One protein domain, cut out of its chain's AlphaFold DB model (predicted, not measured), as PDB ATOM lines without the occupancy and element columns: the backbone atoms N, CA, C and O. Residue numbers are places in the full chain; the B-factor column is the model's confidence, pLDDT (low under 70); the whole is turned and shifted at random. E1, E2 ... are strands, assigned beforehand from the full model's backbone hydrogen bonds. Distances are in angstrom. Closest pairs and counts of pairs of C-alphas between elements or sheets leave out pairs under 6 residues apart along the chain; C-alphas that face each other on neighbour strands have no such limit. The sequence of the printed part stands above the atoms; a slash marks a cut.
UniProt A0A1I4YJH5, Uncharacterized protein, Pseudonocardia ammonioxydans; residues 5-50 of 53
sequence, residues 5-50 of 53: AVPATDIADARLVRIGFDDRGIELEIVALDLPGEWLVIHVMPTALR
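What this domain is: This is residues 5 to 50 of the 53 residues of an uncharacterized protein of Pseudonocardia ammonioxydans (UniProt A0A1I4YJH5). This is a single strongly twisted sheet of three strands, a wound ribbon with E2 in the middle and no named helix over either face. Before E1, residues 7 to 14 make a loop that folds back, bringing residues 5 to 6 into a short antiparallel pairing with residues 15 to 16 of E1. The printed part has 46 residues, with no named helix and three named strands, E1, E2 and E3, in that order both along the chain and across the antiparallel sheet. The class is all strand, and the whole is only just loose, close to compact, with a radius of gyration of the C-alphas of 11.7 A and spans of 32 by 25 by 14 A.

Where its parts are: Find C-alpha 27 at (107.389, 49.710, 167.351); from there E2, residues 27 to 35, runs 24.9 A. E1, residues 15 to 21, begins at C-alpha 15 at (108.267, 35.549, 154.428) and spans 19.6 A. E3, residues 38 to 46, spans 23.1 A, bends by 58 degrees at residue 42 and ends at C-alpha 46 at (111.550, 46.086, 168.851).

How they stand to each other: Look first at E2, the inner strand; E1 and E3 are the edge strands. E1 and E2 form an antiparallel hairpin at 152 degrees between directions; C-alphas 21 and 27 face each other at 4.3 A, and N 18 and O 30 are within hydrogen-bond range at 2.9 A. E2 and E3 form another antiparallel hairpin, at 158 degrees; C-alphas 32 and 41 face each other at 4.1 A, and N 31 and O 43 are within hydrogen-bond range at 2.8 A. Together E1, E2 and E3 form a meander, each strand the antiparallel neighbour of the one before.

The domain as a whole: The two C-alphas farthest apart, those of Asp 10 and Arg 24, are 36.1 A apart. The printed part has no cut, and the links E1 to E2 and E2 to E3 are tight. The mean pLDDT of the printed part is 95.5, and no printed residue is under 70.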
ATOM      1  N   ALA A   5     105.184  41.204 151.646       95.56
ATOM      2  CA  ALA A   5     105.782  39.943 151.226       95.56
ATOM      3  C   ALA A   5     107.232  40.162 150.776       95.56
ATOM      4  O   ALA A   5     107.517  41.015 149.935       95.56
ATOM      5  N   VAL A   6     108.144  39.373 151.335       96.06
ATOM      6  CA  VAL A   6     109.555  39.317 150.963       96.06
ATOM      7  C   VAL A   6     109.794  37.977 150.264       96.06
ATOM      8  O   VAL A   6     109.518  36.934 150.866       96.06
ATOM      9  N   PRO A   7     110.277  37.975 149.009       95.94
ATOM     10  CA  PRO A   7     110.537  36.741 148.280       95.94
ATOM     11  C   PRO A   7     111.675  35.944 148.924       95.94
ATOM     12  O   PRO A   7     112.508  36.493 149.654       95.94
ATOM     13  N   ALA A   8     111.712  34.647 148.626       95.25
ATOM     14  CA  ALA A   8     112.810  33.785 149.031       95.25
ATOM     15  C   ALA A   8     114.137  34.248 148.404       95.25
ATOM     16  O   ALA A   8     114.169  34.825 147.314       95.25
ATOM     17  N   THR A   9     115.229  33.969 149.101       95.00
ATOM     18  CA  THR A   9     116.608  34.119 148.631       95.00
ATOM     19  C   THR A   9     117.347  32.795 148.815       95.00
ATOM     20  O   THR A   9     116.829  31.875 149.442       95.00
ATOM     21  N   ASP A  10     118.593  32.709 148.348       94.88
ATOM     22  CA  ASP A  10     119.418  31.495 148.486       94.88
ATOM     23  C   ASP A  10     119.658  31.056 149.944       94.88
ATOM     24  O   ASP A  10     120.070  29.928 150.199       94.88
ATOM     25  N   ILE A  11     119.437  31.956 150.908       92.25
ATOM     26  CA  ILE A  11     119.720  31.734 152.333       92.25
ATOM     27  C   ILE A  11     118.477  31.832 153.226       92.25
ATOM     28  O   ILE A  11     118.602  31.692 154.442       92.25
ATOM     29  N   ALA A  12     117.304  32.145 152.667       90.19
ATOM     30  CA  ALA A  12     116.091  32.353 153.452       90.19
ATOM     31  C   ALA A  12     114.817  32.136 152.631       90.19
ATOM     32  O   ALA A  12     114.697  32.644 151.518       90.19
ATOM     33  N   ASP A  13     113.824  31.492 153.237       93.12
ATOM     34  CA  ASP A  13     112.509  31.297 152.629       93.12
ATOM     35  C   ASP A  13     111.725  32.610 152.455       93.12
ATOM     36  O   ASP A  13     112.032  33.662 153.046       93.12
ATOM     37  N   ALA A  14     110.680  32.530 151.625       95.75
ATOM     38  CA  ALA A  14     109.703  33.596 151.467       95.75
ATOM     39  C   ALA A  14     108.987  33.854 152.798       95.75
ATOM     40  O   ALA A  14     108.642  32.928 153.531       95.75
ATOM     41  N   ARG A  15     108.770  35.129 153.117       96.62
ATOM     42  CA  ARG A  15     108.267  35.549 154.428       96.62
ATOM     43  C   ARG A  15     107.455  36.826 154.342       96.62
ATOM     44  O   ARG A  15     107.642  37.645 153.448       96.62
ATOM     45  N   LEU A  16     106.591  37.026 155.321       97.25
ATOM     46  CA  LEU A  16     105.872  38.264 155.557       97.25
ATOM     47  C   LEU A  16     106.623  39.085 156.599       97.25
ATOM     48  O   LEU A  16     107.000  38.567 157.651       97.25
ATOM     49  N   VAL A  17     106.817  40.370 156.321       96.31
ATOM     50  CA  VAL A  17     107.391  41.327 157.269       96.31
ATOM     51  C   VAL A  17     106.378  42.423 157.547       96.31
ATOM     52  O   VAL A  17     105.805  43.018 156.632       96.31
ATOM     53  N   ARG A  18     106.161  42.723 158.825       96.00
ATOM     54  CA  ARG A  18     105.318  43.833 159.263       96.00
ATOM     55  C   ARG A  18     106.061  44.681 160.281       96.00
ATOM     56  O   ARG A  18     106.630  44.148 161.223       96.00
ATOM     57  N   ILE A  19     105.985  45.998 160.113       96.19
ATOM     58  CA  ILE A  19     106.394  46.973 161.126       96.19
ATOM     59  C   ILE A  19     105.136  47.645 161.682       96.19
ATOM     60  O   ILE A  19     104.233  47.994 160.915       96.19
ATOM     61  N   GLY A  20     105.040  47.788 163.002       95.62
ATOM     62  CA  GLY A  20     103.933  48.497 163.640       95.62
ATOM     63  C   GLY A  20     104.021  48.529 165.161       95.62
ATOM     64  O   GLY A  20     104.830  47.825 165.755       95.62
ATOM     65  N   PHE A  21     103.176  49.350 165.779       97.06
ATOM     66  CA  PHE A  21     103.122  49.499 167.231       97.06
ATOM     67  C   PHE A  21     102.304  48.389 167.899       97.06
ATOM     68  O   PHE A  21     101.259  47.989 167.376       97.06
ATOM     69  N   ASP A  22     102.776  47.920 169.055       95.25
ATOM     70  CA  ASP A  22     101.973  47.130 169.989       95.25
ATOM     71  C   ASP A  22     101.090  48.024 170.884       95.25
ATOM     72  O   ASP A  22     101.070  49.252 170.764       95.25
ATOM     73  N   ASP A  23     100.338  47.403 171.789       97.12
ATOM     74  CA  ASP A  23      99.455  48.064 172.758       97.12
ATOM     75  C   ASP A  23     100.198  48.912 173.806       97.12
ATOM     76  O   ASP A  23      99.591  49.737 174.488       97.12
ATOM     77  N   ARG A  24     101.521  48.755 173.902       96.56
ATOM     78  CA  ARG A  24     102.408  49.533 174.774       96.56
ATOM     79  C   ARG A  24     103.076  50.693 174.036       96.56
ATOM     80  O   ARG A  24     103.856  51.424 174.644       96.56
ATOM     81  N   GLY A  25     102.798  50.870 172.743       96.88
ATOM     82  CA  GLY A  25     103.414  51.908 171.919       96.88
ATOM     83  C   GLY A  25     104.862  51.605 171.527       96.88
ATOM     84  O   GLY A  25     105.593  52.523 171.158       96.88
ATOM     85  N   ILE A  26     105.293  50.341 171.573       96.75
ATOM     86  CA  ILE A  26     106.612  49.916 171.092       96.75
ATOM     87  C   ILE A  26     106.490  49.533 169.618       96.75
ATOM     88  O   ILE A  26     105.659  48.704 169.255       96.75
ATOM     89  N   GLU A  27     107.326  50.114 168.756       97.50
ATOM     90  CA  GLU A  27     107.389  49.710 167.351       97.50
ATOM     91  C   GLU A  27     108.119  48.366 167.223       97.50
ATOM     92  O   GLU A  27     109.281  48.222 167.611       97.50
ATOM     93  N   LEU A  28     107.424  47.370 166.682       97.06
ATOM     94  CA  LEU A  28     107.909  46.014 166.478       97.06
ATOM     95  C   LEU A  28     108.077  45.722 164.989       97.06
ATOM     96  O   LEU A  28     107.242  46.097 164.168       97.06
ATOM     97  N   GLU A  29     109.127  44.980 164.659       96.94
ATOM     98  CA  GLU A  29     109.227  44.187 163.442       96.94
ATOM     99  C   GLU A  29     108.760  42.764 163.732       96.94
ATOM    100  O   GLU A  29     109.256  42.114 164.650       96.94
ATOM    101  N   ILE A  30     107.826  42.277 162.923       96.69
ATOM    102  CA  ILE A  30     107.298  40.918 162.967       96.69
ATOM    103  C   ILE A  30     107.654  40.242 161.650       96.69
ATOM    104  O   ILE A  30     107.343  40.772 160.581       96.69
ATOM    105  N   VAL A  31     108.268  39.065 161.734       96.50
ATOM    106  CA  VAL A  31     108.556  38.194 160.593       96.50
ATOM    107  C   VAL A  31     107.789  36.892 160.765       96.50
ATOM    108  O   VAL A  31     107.914  36.218 161.792       96.50
ATOM    109  N   ALA A  32     107.017  36.532 159.747       97.31
ATOM    110  CA  ALA A  32     106.227  35.311 159.724       97.31
ATOM    111  C   ALA A  32     106.381  34.561 158.398       97.31
ATOM    112  O   ALA A  32     106.671  35.165 157.367       97.31
ATOM    113  N   LEU A  33     106.162  33.252 158.428       96.06
ATOM    114  CA  LEU A  33     105.966  32.428 157.240       96.06
ATOM    115  C   LEU A  33     104.465  32.299 156.972       96.06
ATOM    116  O   LEU A  33     103.683  32.134 157.910       96.06
ATOM    117  N   ASP A  34     104.081  32.379 155.701       94.44
ATOM    118  CA  ASP A  34     102.706  32.142 155.256       94.44
ATOM    119  C   ASP A  34     102.562  30.660 154.894       94.44
ATOM    120  O   ASP A  34     103.043  30.215 153.849       94.44
ATOM    121  N   LEU A  35     101.995  29.877 155.812       92.75
ATOM    122  CA  LEU A  35     101.794  28.439 155.661       92.75
ATOM    123  C   LEU A  35     100.319  28.147 155.346       92.75
ATOM    124  O   LEU A  35      99.446  28.980 155.602       92.75
ATOM    125  N   PRO A  36      99.986  26.958 154.811       94.94
ATOM    126  CA  PRO A  36      98.594  26.602 154.559       94.94
ATOM    127  C   PRO A  36      97.742  26.640 155.838       94.94
ATOM    128  O   PRO A  36      97.822  25.753 156.680       94.94
ATOM    129  N   GLY A  37      96.889  27.661 155.951       94.62
ATOM    130  CA  GLY A  37      95.931  27.817 157.049       94.62
ATOM    131  C   GLY A  37      96.456  28.551 158.285       94.62
ATOM    132  O   GLY A  37      95.676  28.765 159.213       94.62
ATOM    133  N   GLU A  38      97.723  28.974 158.310       95.12
ATOM    134  CA  GLU A  38      98.297  29.658 159.470       95.12
ATOM    135  C   GLU A  38      99.482  30.566 159.129       95.12
ATOM    136  O   GLU A  38     100.178  30.393 158.129       95.12
ATOM    137  N   TRP A  39      99.745  31.525 160.016       94.88
ATOM    138  CA  TRP A  39     100.966  32.324 159.992       94.88
ATOM    139  C   TRP A  39     101.889  31.886 161.116       94.88
ATOM    140  O   TRP A  39     101.599  32.107 162.293       94.88
ATOM    141  N   LEU A  40     103.033  31.314 160.748       96.06
ATOM    142  CA  LEU A  40     104.060  30.951 161.711       96.06
ATOM    143  C   LEU A  40     104.962  32.158 161.964       96.06
ATOM    144  O   LEU A  40     105.808  32.499 161.139       96.06
ATOM    145  N   VAL A  41     104.796  32.809 163.113       96.44
ATOM    146  CA  VAL A  41     105.669  33.914 163.529       96.44
ATOM    147  C   VAL A  41     106.995  33.348 164.027       96.44
ATOM    148  O   VAL A  41     107.044  32.666 165.047       96.44
ATOM    149  N   ILE A  42     108.078  33.655 163.317       95.81
ATOM    150  CA  ILE A  42     109.426  33.147 163.620       95.81
ATOM    151  C   ILE A  42     110.313  34.194 164.298       95.81
ATOM    152  O   ILE A  42     111.319  33.851 164.917       95.81
ATOM    153  N   HIS A  43     109.962  35.476 164.183       94.81
ATOM    154  CA  HIS A  43     110.727  36.558 164.790       94.81
ATOM    155  C   HIS A  43     109.837  37.748 165.139       94.81
ATOM    156  O   HIS A  43     109.026  38.189 164.325       94.81
ATOM    157  N   VAL A  44     110.031  38.293 166.340       96.00
ATOM    158  CA  VAL A  44     109.440  39.559 166.783       96.00
ATOM    159  C   VAL A  44     110.508  40.341 167.531       96.00
ATOM    160  O   VAL A  44     111.107  39.820 168.473       96.00
ATOM    161  N   MET A  45     110.752  41.586 167.130       96.44
ATOM    162  CA  MET A  45     111.786  42.423 167.739       96.44
ATOM    163  C   MET A  45     111.369  43.896 167.766       96.44
ATOM    164  O   MET A  45     110.894  44.400 166.749       96.44
ATOM    165  N   PRO A  46     111.607  44.630 168.869       97.12
ATOM    166  CA  PRO A  46     111.550  46.086 168.851       97.12
ATOM    167  C   PRO A  46     112.506  46.673 167.811       97.12
ATOM    168  O   PRO A  46     113.705  46.382 167.829       97.12
ATOM    169  N   THR A  47     112.004  47.544 166.936       95.62
ATOM    170  CA  THR A  47     112.807  48.158 165.865       95.62
ATOM    171  C   THR A  47     113.974  48.973 166.423       95.62
ATOM    172  O   THR A  47     115.056  48.984 165.838       95.62
ATOM    173  N   ALA A  48     113.796  49.572 167.606       94.69
ATOM    174  CA  ALA A  48     114.825  50.311 168.337       94.69
ATOM    175  C   ALA A  48     116.064  49.467 168.696       94.69
ATOM    176  O   ALA A  48     117.148  50.020 168.879       94.69
ATOM    177  N   LEU A  49     115.914  48.141 168.792       93.19
ATOM    178  CA  LEU A  49     117.000  47.209 169.106       93.19
ATOM    179  C   LEU A  49     117.652  46.613 167.856       93.19
ATOM    180  O   LEU A  49     118.608  45.842 167.988       93.19
ATOM    181  N   ARG A  50     117.168  46.944 166.648       89.12
ATOM    182  CA  ARG A  50     117.809  46.483 165.415       89.12
ATOM    183  C   ARG A  50     119.275  46.878 165.434       89.12
ATOM    184  O   ARG A  50     119.632  48.028 165.703       89.12
TER     185      ARG A  50